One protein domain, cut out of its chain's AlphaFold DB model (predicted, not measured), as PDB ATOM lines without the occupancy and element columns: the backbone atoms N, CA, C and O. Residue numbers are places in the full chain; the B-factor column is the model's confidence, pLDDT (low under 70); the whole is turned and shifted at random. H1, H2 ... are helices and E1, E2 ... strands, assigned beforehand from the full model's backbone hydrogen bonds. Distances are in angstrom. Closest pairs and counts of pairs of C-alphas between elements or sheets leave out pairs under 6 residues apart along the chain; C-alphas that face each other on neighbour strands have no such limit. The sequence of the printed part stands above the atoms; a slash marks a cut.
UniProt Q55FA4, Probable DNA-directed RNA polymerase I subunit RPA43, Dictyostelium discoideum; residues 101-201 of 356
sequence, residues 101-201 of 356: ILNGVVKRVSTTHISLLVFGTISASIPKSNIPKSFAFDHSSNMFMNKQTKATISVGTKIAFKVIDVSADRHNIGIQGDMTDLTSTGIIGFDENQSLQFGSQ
ATOM      1  N   ILE A 101     101.759  15.854  17.981       93.53
ATOM      2  CA  ILE A 101     100.377  15.670  18.445       93.53
ATOM      3  C   ILE A 101      99.863  16.961  19.083       93.53
ATOM      4  O   ILE A 101     100.430  17.447  20.062       93.53
ATOM      5  N   LEU A 102      98.763  17.492  18.552       94.40
ATOM      6  CA  LEU A 102      98.043  18.642  19.090       94.40
ATOM      7  C   LEU A 102      96.619  18.257  19.483       94.40
ATOM      8  O   LEU A 102      96.019  17.336  18.931       94.40
ATOM      9  N   ASN A 103      96.061  19.028  20.411       93.75
ATOM     10  CA  ASN A 103      94.677  18.890  20.841       93.75
ATOM     11  C   ASN A 103      93.835  20.018  20.247       93.75
ATOM     12  O   ASN A 103      94.165  21.196  20.397       93.75
ATOM     13  N   GLY A 104      92.723  19.658  19.615       94.95
ATOM     14  CA  GLY A 104      91.754  20.599  19.071       94.95
ATOM     15  C   GLY A 104      90.340  20.280  19.529       94.95
ATOM     16  O   GLY A 104      89.997  19.126  19.783       94.95
ATOM     17  N   VAL A 105      89.501  21.305  19.617       96.23
ATOM     18  CA  VAL A 105      88.064  21.140  19.851       96.23
ATOM     19  C   VAL A 105      87.336  21.295  18.531       96.23
ATOM     20  O   VAL A 105      87.586  22.242  17.788       96.23
ATOM     21  N   VAL A 106      86.438  20.367  18.220       97.10
ATOM     22  CA  VAL A 106      85.663  20.404  16.982       97.10
ATOM     23  C   VAL A 106      84.747  21.624  16.971       97.10
ATOM     24  O   VAL A 106      83.816  21.727  17.769       97.10
ATOM     25  N   LYS A 107      84.996  22.517  16.014       95.33
ATOM     26  CA  LYS A 107      84.172  23.688  15.709       95.33
ATOM     27  C   LYS A 107      83.054  23.337  14.732       95.33
ATOM     28  O   LYS A 107      81.926  23.787  14.892       95.33
ATOM     29  N   ARG A 108      83.366  22.523  13.717       94.86
ATOM     30  CA  ARG A 108      82.431  22.126  12.659       94.86
ATOM     31  C   ARG A 108      82.741  20.723  12.153       94.86
ATOM     32  O   ARG A 108      83.899  20.334  12.037       94.86
ATOM     33  N   VAL A 109      81.695  19.987  11.794       95.47
ATOM     34  CA  VAL A 109      81.800  18.694  11.113       95.47
ATOM     35  C   VAL A 109      81.115  18.803   9.755       95.47
ATOM     36  O   VAL A 109      80.043  19.394   9.636       95.47
ATOM     37  N   SER A 110      81.743  18.265   8.715       94.49
ATOM     38  CA  SER A 110      81.177  18.174   7.370       94.49
ATOM     39  C   SER A 110      81.460  16.804   6.758       94.49
ATOM     40  O   SER A 110      82.209  16.000   7.316       94.49
ATOM     41  N   THR A 111      80.894  16.543   5.580       95.19
ATOM     42  CA  THR A 111      81.168  15.320   4.811       95.19
ATOM     43  C   THR A 111      82.622  15.231   4.342       95.19
ATOM     44  O   THR A 111      83.136  14.126   4.165       95.19
ATOM     45  N   THR A 112      83.296  16.373   4.153       95.58
ATOM     46  CA  THR A 112      84.639  16.450   3.558       95.58
ATOM     47  C   THR A 112      85.755  16.578   4.584       95.58
ATOM     48  O   THR A 112      86.862  16.118   4.323       95.58
ATOM     49  N   HIS A 113      85.496  17.184   5.743       95.56
ATOM     50  CA  HIS A 113      86.499  17.409   6.784       95.56
ATOM     51  C   HIS A 113      85.867  17.734   8.146       95.56
ATOM     52  O   HIS A 113      84.689  18.095   8.247       95.56
ATOM     53  N   ILE A 114      86.685  17.645   9.192       96.84
ATOM     54  CA  ILE A 114      86.404  18.179  10.528       96.84
ATOM     55  C   ILE A 114      87.204  19.473  10.688       96.84
ATOM     56  O   ILE A 114      88.412  19.466  10.464       96.84
ATOM     57  N   SER A 115      86.556  20.567  11.086       96.79
ATOM     58  CA  SER A 115      87.221  21.818  11.469       96.79
ATOM     59  C   SER A 115      87.366  21.871  12.988       96.79
ATOM     60  O   SER A 115      86.393  21.653  13.718       96.79
ATOM     61  N   LEU A 116      88.562  22.187  13.471       96.25
ATOM     62  CA  LEU A 116      88.908  22.250  14.885       96.25
ATOM     63  C   LEU A 116      89.520  23.605  15.237       96.25
ATOM     64  O   LEU A 116      90.043  24.308  14.374       96.25
ATOM     65  N   LEU A 117      89.491  23.936  16.523       95.20
ATOM     66  CA  LEU A 117      90.274  25.021  17.095       95.20
ATOM     67  C   LEU A 117      91.300  24.462  18.074       95.20
ATOM     68  O   LEU A 117      90.948  23.787  19.044       95.20
ATOM     69  N   VAL A 118      92.567  24.776  17.829       93.12
ATOM     70  CA  VAL A 118      93.682  24.516  18.740       93.12
ATOM     71  C   VAL A 118      93.809  25.714  19.681       93.12
ATOM     72  O   VAL A 118      93.739  26.865  19.246       93.12
ATOM     73  N   PHE A 119      93.911  25.447  20.986       89.87
ATOM     74  CA  PHE A 119      93.900  26.462  22.058       89.87
ATOM     75  C   PHE A 119      92.706  27.439  22.016       89.87
ATOM     76  O   PHE A 119      92.753  28.511  22.609       89.87
ATOM     77  N   GLY A 120      91.623  27.068  21.324       90.33
ATOM     78  CA  GLY A 120      90.422  27.892  21.167       90.33
ATOM     79  C   GLY A 120      90.521  29.015  20.127       90.33
ATOM     80  O   GLY A 120      89.517  29.681  19.895       90.33
ATOM     81  N   THR A 121      91.671  29.220  19.478       89.78
ATOM     82  CA  THR A 121      91.887  30.364  18.567       89.78
ATOM     83  C   THR A 121      92.438  29.974  17.199       89.78
ATOM     84  O   THR A 121      92.049  30.569  16.196       89.78
ATOM     85  N   ILE A 122      93.307  28.966  17.122       91.17
ATOM     86  CA  ILE A 122      94.020  28.627  15.885       91.17
ATOM     87  C   ILE A 122      93.221  27.593  15.101       91.17
ATOM     88  O   ILE A 122      92.869  26.537  15.630       91.17
ATOM     89  N   SER A 123      92.952  27.882  13.831       93.56
ATOM     90  CA  SER A 123      92.181  26.985  12.974       93.56
ATOM     91  C   SER A 123      92.997  25.757  12.578       93.56
ATOM     92  O   SER A 123      94.132  25.853  12.111       93.56
ATOM     93  N   ALA A 124      92.389  24.586  12.729       96.02
ATOM     94  CA  ALA A 124      92.915  23.322  12.243       96.02
ATOM     95  C   ALA A 124      91.834  22.559  11.473       96.02
ATOM     96  O   ALA A 124      90.636  22.753  11.688       96.02
ATOM     97  N   SER A 125      92.241  21.674  10.572       96.96
ATOM     98  CA  SER A 125      91.313  20.825   9.833       96.96
ATOM     99  C   SER A 125      91.870  19.426   9.626       96.96
ATOM    100  O   SER A 125      93.061  19.244   9.396       96.96
ATOM    101  N   ILE A 126      90.995  18.427   9.704       97.61
ATOM    102  CA  ILE A 126      91.320  17.033   9.402       97.61
ATOM    103  C   ILE A 126      90.447  16.627   8.211       97.61
ATOM    104  O   ILE A 126      89.226  16.497   8.375       97.61
ATOM    105  N   PRO A 127      91.015  16.466   7.003       97.02
ATOM    106  CA  PRO A 127      90.249  16.054   5.833       97.02
ATOM    107  C   PRO A 127      89.744  14.620   5.999       97.02
ATOM    108  O   PRO A 127      90.322  13.819   6.731       97.02
ATOM    109  N   LYS A 128      88.673  14.261   5.287       95.68
ATOM    110  CA  LYS A 128      88.028  12.945   5.403       95.68
ATOM    111  C   LYS A 128      88.979  11.780   5.119       95.68
ATOM    112  O   LYS A 128      88.833  10.728   5.739       95.68
ATOM    113  N   SER A 129      89.949  11.974   4.226       96.39
ATOM    114  CA  SER A 129      91.016  11.008   3.931       96.39
ATOM    115  C   SER A 129      91.867  10.659   5.154       96.39
ATOM    116  O   SER A 129      92.389   9.552   5.230       96.39
ATOM    117  N   ASN A 130      91.958  11.578   6.118       97.05
ATOM    118  CA  ASN A 130      92.811  11.477   7.298       97.05
ATOM    119  C   ASN A 130      92.005  11.187   8.577       97.05
ATOM    120  O   ASN A 130      92.474  11.381   9.697       97.05
ATOM    121  N   ILE A 131      90.764  10.730   8.414       95.81
ATOM    122  CA  ILE A 131      89.911  10.223   9.487       95.81
ATOM    123  C   ILE A 131      89.875   8.695   9.345       95.81
ATOM    124  O   ILE A 131      89.727   8.203   8.221       95.81
ATOM    125  N   PRO A 132      89.937   7.911  10.437       94.44
ATOM    126  CA  PRO A 132      89.870   6.458  10.347       94.44
ATOM    127  C   PRO A 132      88.620   5.994   9.596       94.44
ATOM    128  O   PRO A 132      87.510   6.479   9.834       94.44
ATOM    129  N   LYS A 133      88.782   4.993   8.723       92.98
ATOM    130  CA  LYS A 133      87.691   4.435   7.899       92.98
ATOM    131  C   LYS A 133      86.531   3.859   8.726       92.98
ATOM    132  O   LYS A 133      85.426   3.720   8.209       92.98
ATOM    133  N   SER A 134      86.767   3.544  10.002       92.78
ATOM    134  CA  SER A 134      85.744   3.094  10.953       92.78
ATOM    135  C   SER A 134      84.684   4.160  11.250       92.78
ATOM    136  O   SER A 134      83.552   3.806  11.589       92.78
ATOM    137  N   PHE A 135      85.016   5.445  11.082       93.98
ATOM    138  CA  PHE A 135      84.089   6.564  11.212       93.98
ATOM    139  C   PHE A 135      83.367   6.842   9.888       93.98
ATOM    140  O   PHE A 135      83.973   7.264   8.897       93.98
ATOM    141  N   ALA A 136      82.047   6.679   9.880       93.69
ATOM    142  CA  ALA A 136      81.175   7.068   8.776       93.69
ATOM    143  C   ALA A 136      80.457   8.379   9.108       93.69
ATOM    144  O   ALA A 136      80.083   8.596  10.258       93.69
ATOM    145  N   PHE A 137      80.294   9.259   8.120       94.69
ATOM    146  CA  PHE A 137      79.498  10.470   8.306       94.69
ATOM    147  C   PHE A 137      78.015  10.098   8.302       94.69
ATOM    148  O   PHE A 137      77.559   9.401   7.397       94.69
ATOM    149  N   ASP A 138      77.282  10.555   9.306       93.61
ATOM    150  CA  ASP A 138      75.835  10.432   9.386       93.61
ATOM    151  C   ASP A 138      75.191  11.760   8.972       93.61
ATOM    152  O   ASP A 138      75.284  12.770   9.672       93.61
ATOM    153  N   HIS A 139      74.525  11.744   7.817       91.78
ATOM    154  CA  HIS A 139      73.852  12.913   7.251       91.78
ATOM    155  C   HIS A 139      72.664  13.398   8.085       91.78
ATOM    156  O   HIS A 139      72.292  14.562   7.973       91.78
ATOM    157  N   SER A 140      72.063  12.531   8.903       91.27
ATOM    158  CA  SER A 140      70.907  12.908   9.719       91.27
ATOM    159  C   SER A 140      71.309  13.735  10.943       91.27
ATOM    160  O   SER A 140      70.603  14.670  11.312       91.27
ATOM    161  N   SER A 141      72.465  13.425  11.536       89.56
ATOM    162  CA  SER A 141      72.979  14.080  12.743       89.56
ATOM    163  C   SER A 141      74.109  15.079  12.479       89.56
ATOM    164  O   SER A 141      74.483  15.815  13.387       89.56
ATOM    165  N   ASN A 142      74.642  15.145  11.253       90.77
ATOM    166  CA  ASN A 142      75.826  15.938  10.892       90.77
ATOM    167  C   ASN A 142      77.057  15.620  11.763       90.77
ATOM    168  O   ASN A 142      77.803  16.509  12.176       90.77
ATOM    169  N   MET A 143      77.275  14.336  12.048       94.25
ATOM    170  CA  MET A 143      78.346  13.841  12.918       94.25
ATOM    171  C   MET A 143      79.098  12.687  12.250       94.25
ATOM    172  O   MET A 143      78.562  11.997  11.384       94.25
ATOM    173  N   PHE A 144      80.335  12.420  12.675       94.34
ATOM    174  CA  PHE A 144      80.986  11.145  12.354       94.34
ATOM    175  C   PHE A 144      80.687  10.119  13.442       94.34
ATOM    176  O   PHE A 144      80.890  10.397  14.619       94.34
ATOM    177  N   MET A 145      80.271   8.914  13.058       93.73
ATOM    178  CA  MET A 145      80.015   7.802  13.970       93.73
ATOM    179  C   MET A 145      80.917   6.618  13.636       93.73
ATOM    180  O   MET A 145      80.962   6.148  12.498       93.73
ATOM    181  N   ASN A 146      81.612   6.102  14.643       92.16
ATOM    182  CA  ASN A 146      82.333   4.846  14.531       92.16
ATOM    183  C   ASN A 146      81.340   3.679  14.576       92.16
ATOM    184  O   ASN A 146      80.636   3.484  15.570       92.16
ATOM    185  N   LYS A 147      81.283   2.882  13.504       86.72
ATOM    186  CA  LYS A 147      80.317   1.775  13.391       86.72
ATOM    187  C   LYS A 147      80.523   0.680  14.443       86.72
ATOM    188  O   LYS A 147      79.546   0.053  14.842       86.72
ATOM    189  N   GLN A 148      81.765   0.465  14.877       87.02
ATOM    190  CA  GLN A 148      82.145  -0.607  15.798       87.02
ATOM    191  C   GLN A 148      82.008  -0.168  17.258       87.02
ATOM    192  O   GLN A 148      81.360  -0.847  18.046       87.02
ATOM    193  N   THR A 149      82.570   0.989  17.613       88.82
ATOM    194  CA  THR A 149      82.618   1.452  19.012       88.82
ATOM    195  C   THR A 149      81.441   2.338  19.408       88.82
ATOM    196  O   THR A 149      81.298   2.664  20.583       88.82
ATOM    197  N   LYS A 150      80.617   2.771  18.442       88.31
ATOM    198  CA  LYS A 150      79.557   3.784  18.616       88.31
ATOM    199  C   LYS A 150      80.061   5.152  19.098       88.31
ATOM    200  O   LYS A 150      79.244   6.001  19.443       88.31
ATOM    201  N   ALA A 151      81.374   5.396  19.086       90.74
ATOM    202  CA  ALA A 151      81.938   6.708  19.388       90.74
ATOM    203  C   ALA A 151      81.530   7.731  18.320       90.74
ATOM    204  O   ALA A 151      81.527   7.419  17.127       90.74
ATOM    205  N   THR A 152      81.216   8.953  18.740       93.41
ATOM    206  CA  THR A 152      80.762  10.022  17.848       93.41
ATOM    207  C   THR A 152      81.672  11.235  17.916       93.41
ATOM    208  O   THR A 152      82.141  11.596  18.990       93.41
ATOM    209  N   ILE A 153      81.864  11.893  16.777       95.28
ATOM    210  CA  ILE A 153      82.537  13.183  16.667       95.28
ATOM    211  C   ILE A 153      81.503  14.215  16.225       95.28
ATOM    212  O   ILE A 153      81.036  14.193  15.083       95.28
ATOM    213  N   SER A 154      81.172  15.115  17.142       94.33
ATOM    214  CA  SER A 154      80.354  16.313  16.934       94.33
ATOM    215  C   SER A 154      81.106  17.571  17.330       94.33
ATOM    216  O   SER A 154      82.171  17.512  17.947       94.33
ATOM    217  N   VAL A 155      80.491  18.717  17.049       95.40
ATOM    218  CA  VAL A 155      80.846  20.004  17.653       95.40
ATOM    219  C   VAL A 155      81.046  19.850  19.170       95.40
ATOM    220  O   VAL A 155      80.249  19.190  19.838       95.40
ATOM    221  N   GLY A 156      82.149  20.395  19.689       94.71
ATOM    222  CA  GLY A 156      82.574  20.269  21.090       94.71
ATOM    223  C   GLY A 156      83.453  19.055  21.407       94.71
ATOM    224  O   GLY A 156      84.087  19.019  22.458       94.71
ATOM    225  N   THR A 157      83.560  18.066  20.519       95.42
ATOM    226  CA  THR A 157      84.434  16.903  20.759       95.42
ATOM    227  C   THR A 157      85.896  17.347  20.808       95.42
ATOM    228  O   THR A 157      86.349  18.068  19.921       95.42
ATOM    229  N   LYS A 158      86.653  16.917  21.822       95.05
ATOM    230  CA  LYS A 158      88.102  17.146  21.906       95.05
ATOM    231  C   LYS A 158      88.833  16.014  21.198       95.05
ATOM    232  O   LYS A 158      88.628  14.844  21.528       95.05
ATOM    233  N   ILE A 159      89.690  16.359  20.251       94.93
ATOM    234  CA  ILE A 159      90.441  15.421  19.420       94.93
ATOM    235  C   ILE A 159      91.933  15.692  19.583       94.93
ATOM    236  O   ILE A 159      92.371  16.829  19.420       94.93
ATOM    237  N   ALA A 160      92.699  14.641  19.860       95.02
ATOM    238  CA  ALA A 160      94.136  14.626  19.631       95.02
ATOM    239  C   ALA A 160      94.389  14.222  18.177       95.02
ATOM    240  O   ALA A 160      93.856  13.208  17.720       95.02
ATOM    241  N   PHE A 161      95.178  15.002  17.452       95.44
ATOM    242  CA  PHE A 161      95.519  14.753  16.056       95.44
ATOM    243  C   PHE A 161      96.993  15.060  15.812       95.44
ATOM    244  O   PHE A 161      97.597  15.878  16.502       95.44
ATOM    245  N   LYS A 162      97.568  14.404  14.814       95.40
ATOM    246  CA  LYS A 162      98.946  14.604  14.379       95.40
ATOM    247  C   LYS A 162      99.004  15.704  13.322       95.40
ATOM    248  O   LYS A 162      98.202  15.700  12.394       95.40
ATOM    249  N   VAL A 163      99.935  16.639  13.441       95.60
ATOM    250  CA  VAL A 163     100.152  17.711  12.460       95.60
ATOM    251  C   VAL A 163     100.793  17.127  11.204       95.60
ATOM    252  O   VAL A 163     101.859  16.525  11.272       95.60
ATOM    253  N   ILE A 164     100.166  17.312  10.046       95.82
ATOM    254  CA  ILE A 164     100.765  16.985   8.745       95.82
ATOM    255  C   ILE A 164     101.525  18.187   8.210       95.82
ATOM    256  O   ILE A 164     102.659  18.048   7.752       95.82
ATOM    257  N   ASP A 165     100.868  19.342   8.238       93.32
ATOM    258  CA  ASP A 165     101.366  20.570   7.641       93.32
ATOM    259  C   ASP A 165     100.757  21.798   8.324       93.32
ATOM    260  O   ASP A 165      99.715  21.721   8.985       93.32
ATOM    261  N   VAL A 166     101.424  22.933   8.158       90.88
ATOM    262  CA  VAL A 166     101.011  24.234   8.673       90.88
ATOM    263  C   VAL A 166     100.977  25.186   7.488       90.88
ATOM    264  O   VAL A 166     101.997  25.730   7.075       90.88
ATOM    265  N   SER A 167      99.783  25.396   6.943       87.69
ATOM    266  CA  SER A 167      99.570  26.354   5.867       87.69
ATOM    267  C   SER A 167      99.446  27.747   6.468       87.69
ATOM    268  O   SER A 167      98.479  28.041   7.172       87.69
ATOM    269  N   ALA A 168     100.417  28.607   6.186       82.01
ATOM    270  CA  ALA A 168     100.349  30.029   6.480       82.01
ATOM    271  C   ALA A 168     100.254  30.791   5.156       82.01
ATOM    272  O   ALA A 168     101.259  30.998   4.476       82.01
ATOM    273  N   ASP A 169      99.038  31.177   4.776       78.76
ATOM    274  CA  ASP A 169      98.844  32.166   3.721       78.76
ATOM    275  C   ASP A 169      98.895  33.587   4.329       78.76
ATOM    276  O   ASP A 169      99.086  33.759   5.537       78.76
ATOM    277  N   ARG A 170      98.781  34.635   3.499       68.90
ATOM    278  CA  ARG A 170      98.926  36.033   3.957       68.90
ATOM    279  C   ARG A 170      97.947  36.424   5.076       68.90
ATOM    280  O   ARG A 170      98.256  37.349   5.826       68.90
ATOM    281  N   HIS A 171      96.803  35.749   5.200       72.55
ATOM    282  CA  HIS A 171      95.726  36.132   6.119       72.55
ATOM    283  C   HIS A 171      95.212  34.988   7.001       72.55
ATOM    284  O   HIS A 171      94.613  35.247   8.042       72.55
ATOM    285  N   ASN A 172      95.457  33.737   6.625       76.33
ATOM    286  CA  ASN A 172      94.946  32.552   7.283       76.33
ATOM    287  C   ASN A 172      96.088  31.619   7.652       76.33
ATOM    288  O   ASN A 172      96.971  31.297   6.853       76.33
ATOM    289  N   ILE A 173      96.008  31.127   8.881       86.86
ATOM    290  CA  ILE A 173      96.893  30.089   9.379       86.86
ATOM    291  C   ILE A 173      96.021  28.880   9.671       86.86
ATOM    292  O   ILE A 173      95.112  28.938  10.504       86.86
ATOM    293  N   GLY A 174      96.272  27.805   8.936       91.90
ATOM    294  CA  GLY A 174      95.535  26.559   9.015       91.90
ATOM    295  C   GLY A 174      96.480  25.401   9.279       91.90
ATOM    296  O   GLY A 174      97.398  25.148   8.505       91.90
ATOM    297  N   ILE A 175      96.236  24.668  10.360       95.09
ATOM    298  CA  ILE A 175      96.951  23.418  10.628       95.09
ATOM    299  C   ILE A 175      96.204  22.276   9.942       95.09
ATOM    300  O   ILE A 175      95.017  22.059  10.200       95.09
ATOM    301  N   GLN A 176      96.889  21.516   9.097       96.37
ATOM    302  CA  GLN A 176      96.355  20.285   8.536       96.37
ATOM    303  C   GLN A 176      96.693  19.112   9.456       96.37
ATOM    304  O   GLN A 176      97.850  18.888   9.805       96.37
ATOM    305  N   GLY A 177      95.670  18.360   9.849       96.87
ATOM    306  CA  GLY A 177      95.778  17.262  10.797       96.87
ATOM    307  C   GLY A 177      95.559  15.874  10.196       96.87
ATOM    308  O   GLY A 177      94.958  15.695   9.131       96.87
ATOM    309  N   ASP A 178      96.016  14.881  10.948       96.75
ATOM    310  CA  ASP A 178      95.812  13.453  10.749       96.75
ATOM    311  C   ASP A 178      95.293  12.806  12.031       96.75
ATOM    312  O   ASP A 178      95.802  13.062  13.120       96.75
ATOM    313  N   MET A 179      94.296  11.939  11.903       95.07
ATOM    314  CA  MET A 179      93.765  11.139  13.005       95.07
ATOM    315  C   MET A 179      93.635   9.661  12.606       95.07
ATOM    316  O   MET A 179      92.886   8.910  13.224       95.07
ATOM    317  N   THR A 180      94.295   9.222  11.529       94.13
ATOM    318  CA  THR A 180      94.198   7.832  11.049       94.13
ATOM    319  C   THR A 180      94.765   6.820  12.043       94.13
ATOM    320  O   THR A 180      94.185   5.745  12.212       94.13
ATOM    321  N   ASP A 181      95.861   7.168  12.720       90.15
ATOM    322  CA  ASP A 181      96.522   6.331  13.719       90.15
ATOM    323  C   ASP A 181      95.920   6.520  15.121       90.15
ATOM    324  O   ASP A 181      96.296   7.414  15.881       90.15
ATOM    325  N   LEU A 182      95.001   5.628  15.486       86.02
ATOM    326  CA  LEU A 182      94.310   5.645  16.779       86.02
ATOM    327  C   LEU A 182      95.185   5.233  17.980       86.02
ATOM    328  O   LEU A 182      94.680   5.189  19.103       86.02
ATOM    329  N   THR A 183      96.468   4.908  17.778       85.98
ATOM    330  CA  THR A 183      97.384   4.612  18.895       85.98
ATOM    331  C   THR A 183      97.810   5.876  19.640       85.98
ATOM    332  O   THR A 183      97.956   5.852  20.861       85.98
ATOM    333  N   SER A 184      97.969   6.984  18.913       85.32
ATOM    334  CA  SER A 184      98.444   8.276  19.424       85.32
ATOM    335  C   SER A 184      97.450   9.421  19.204       85.32
ATOM    336  O   SER A 184      97.570  10.469  19.836       85.32
ATOM    337  N   THR A 185      96.449   9.217  18.344       91.52
ATOM    338  CA  THR A 185      95.394  10.190  18.034       91.52
ATOM    339  C   THR A 185      94.015   9.642  18.399       91.52
ATOM    340  O   THR A 185      93.848   8.457  18.698       91.52
ATOM    341  N   GLY A 186      92.999  10.501  18.379       92.36
ATOM    342  CA  GLY A 186      91.612  10.100  18.586       92.36
ATOM    343  C   GLY A 186      90.853  11.038  19.511       92.36
ATOM    344  O   GLY A 186      91.253  12.175  19.757       92.36
ATOM    345  N   ILE A 187      89.719  10.558  20.016       93.82
ATOM    346  CA  ILE A 187      88.860  11.349  20.894       93.82
ATOM    347  C   ILE A 187      89.413  11.304  22.323       93.82
ATOM    348  O   ILE A 187      89.577  10.232  22.904       93.82
ATOM    349  N   ILE A 188      89.668  12.483  22.889       92.20
ATOM    350  CA  ILE A 188      90.232  12.659  24.239       92.20
ATOM    351  C   ILE A 188      89.234  13.257  25.236       92.20
ATOM    352  O   ILE A 188      89.529  13.335  26.424       92.20
ATOM    353  N   GLY A 189      88.052  13.682  24.783       91.19
ATOM    354  CA  GLY A 189      87.009  14.200  25.665       91.19
ATOM    355  C   GLY A 189      85.966  15.042  24.940       91.19
ATOM    356  O   GLY A 189      85.832  14.985  23.718       91.19
ATOM    357  N   PHE A 190      85.240  15.849  25.710       90.54
ATOM    358  CA  PHE A 190      84.207  16.754  25.218       90.54
ATOM    359  C   PHE A 190      84.301  18.099  25.950       90.54
ATOM    360  O   PHE A 190      84.590  18.135  27.145       90.54
ATOM    361  N   ASP A 191      84.116  19.200  25.227       87.50
ATOM    362  CA  ASP A 191      84.061  20.561  25.758       87.50
ATOM    363  C   ASP A 191      82.641  21.117  25.628       87.50
ATOM    364  O   ASP A 191      82.213  21.530  24.548       87.50
ATOM    365  N   GLU A 192      81.899  21.125  26.735       82.90
ATOM    366  CA  GLU A 192      80.519  21.617  26.744       82.90
ATOM    367  C   GLU A 192      80.448  23.118  26.434       82.90
ATOM    368  O   GLU A 192      79.596  23.545  25.653       82.90
ATOM    369  N   ASN A 193      81.384  23.917  26.952       80.00
ATOM    370  CA  ASN A 193      81.370  25.372  26.787       80.00
ATOM    371  C   ASN A 193      81.551  25.775  25.322       80.00
ATOM    372  O   ASN A 193      80.796  26.596  24.799       80.00
ATOM    373  N   GLN A 194      82.522  25.168  24.638       73.37
ATOM    374  CA  GLN A 194      82.733  25.433  23.216       73.37
ATOM    375  C   GLN A 194      81.609  24.857  22.348       73.37
ATOM    376  O   GLN A 194      81.236  25.466  21.347       73.37
ATOM    377  N   SER A 195      81.007  23.729  22.748       72.55
ATOM    378  CA  SER A 195      79.866  23.163  22.021       72.55
ATOM    379  C   SER A 195      78.677  24.129  21.944       72.55
ATOM    380  O   SER A 195      78.086  24.286  20.877       72.55
ATOM    381  N   LEU A 196      78.381  24.840  23.039       71.08
ATOM    382  CA  LEU A 196      77.298  25.824  23.113       71.08
ATOM    383  C   LEU A 196      77.602  27.077  22.284       71.08
ATOM    384  O   LEU A 196      76.718  27.599  21.608       71.08
ATOM    385  N   GLN A 197      78.857  27.539  22.301       72.14
ATOM    386  CA  GLN A 197      79.281  28.707  21.523       72.14
ATOM    387  C   GLN A 197      79.200  28.464  20.014       72.14
ATOM    388  O   GLN A 197      78.826  29.368  19.270       72.14
ATOM    389  N   PHE A 198      79.532  27.256  19.555       75.28
ATOM    390  CA  PHE A 198      79.466  26.914  18.134       75.28
ATOM    391  C   PHE A 198      78.070  26.470  17.696       75.28
ATOM    392  O   PHE A 198      77.676  26.746  16.567       75.28
ATOM    393  N   GLY A 199      77.302  25.819  18.575       59.95
ATOM    394  CA  GLY A 199      75.959  25.323  18.265       59.95
ATOM    395  C   GLY A 199      74.979  26.416  17.833       59.95
ATOM    396  O   GLY A 199      74.175  26.184  16.934       59.95
ATOM    397  N   SER A 200      75.097  27.628  18.388       51.28
ATOM    398  CA  SER A 200      74.236  28.769  18.033       51.28
ATOM    399  C   SER A 200      74.426  29.274  16.596       51.28
ATOM    400  O   SER A 200      73.539  29.926  16.055       51.28
ATOM    401  N   GLN A 201      75.551  28.956  15.948       50.85
ATOM    402  CA  GLN A 201      75.846  29.403  14.582       50.85
ATOM    403  C   GLN A 201      75.355  28.423  13.505       50.85
ATOM    404  O   GLN A 201      75.476  28.713  12.315       50.85
TER     405      GLN A 201
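This is residues 101 to 201 of the 356 residues of the protein "Probable DNA-directed RNA polymerase I subunit RPA43" of Dictyostelium discoideum (UniProt Q55FA4). A small closed barrel of five strands, E1, E2, E3, E7 and E6 round the ring, has a sixth strand, E8, paired onto E6. The short helix H1 packs on the outside of the barrel over E1. A small two-stranded hairpin, E4 and E5, and the link from E5 to E6 lie toward one end of the longest axis, and the tip of the hairpin E6 and E7 lies toward the other. The printed part has 101 residues with eight named strands and then one named helix, in the order E1 E2 E3 E4 E5 E6 E7 E8 H1; the barrel is mixed, the sheet of E4 and E5 antiparallel, and the class mostly strand. The whole is compact, with a radius of gyration of the C-alphas of 12.7 A and spans of 41 by 31 by 22 A.

Start at the first printed residue, where E1, residues 101 to 109, bends by 67 degrees at residue 106. E1 forms a hairpin with E2, residues 113 to 118, where you find N 105 and O 117 within hydrogen-bond range at 2.9 A. E2 forms the next hairpin with E3, residues 122 to 127, with N 116 and O 124 at 2.8 A; E1, E2 and E3 are a meander, each strand the antiparallel neighbour of the one before. Beyond it, E4, residues 135 to 138, and E5, residues 143 to 146, make a hairpin of their own, with N 136 and O 145 at 2.9 A. E4 is apart from E1, E2 and E3, while the closest C-alphas of E1 and E5, those of Val 109 and Met 143, are 6.2 A apart. Residues 144 to 145 of E5 also pair antiparallel with residues 152 to 153. Then look at E6, residues 157 to 168, which bends by 87 degrees at residue 164. Its pairing is staggered: residues 158 to 162 pair with E1, antiparallel, with N 159 and O 104 at 2.8 A, and residues 162 to 168 pair with E7, residues 173 to 178, in a hairpin, with N 178 and O 162 at 2.7 A. E7 is the parallel neighbour of E3, at 39 degrees between their directions, with N 125 and O 175 at 2.8 A. E8, residues 186 to 190, is antiparallel to E6, with N 158 and O 189 at 2.8 A; it lies on the same side of E6 as E7, and E1 on the other side. H1, residues 192 to 199, is on the barrel, outside it and over E1, at a height over the sheet of 8.9 A. It runs slantwise to the strands, but only just, at 31 degrees to E1 on the local plane. The closest C-alphas of E1 and H1 are those of Lys 107 and Phe 198, 6.2 A apart. In H1 every O i to N i+4 pair is within hydrogen-bond range.

Find C-alpha 101 at (100.377, 15.670, 18.445); from there E1 runs 20.2 A to C-alpha 109. E2 measures 15.7 A and E3 16.5 A from first to last C-alpha; E4 and E5 have four residues each. Find C-alpha 157 at (84.434, 16.903, 20.759), where E6, the longest strand with 12 residues, begins its 25.1 A. E7 measures 16.7 A and E8 12.0 A. H1 covers 10.3 A and ends at C-alpha 199, (75.959, 25.323, 18.265).

The two C-alphas farthest apart are those of Gln 148 and Arg 170, at 42.0 A. The printed part has no cut, and no link between named elements is long. The mean pLDDT of the printed part is 90.0; look for values under 70 at residue 170 and residues 199 to 201. H1 has a mean of 73.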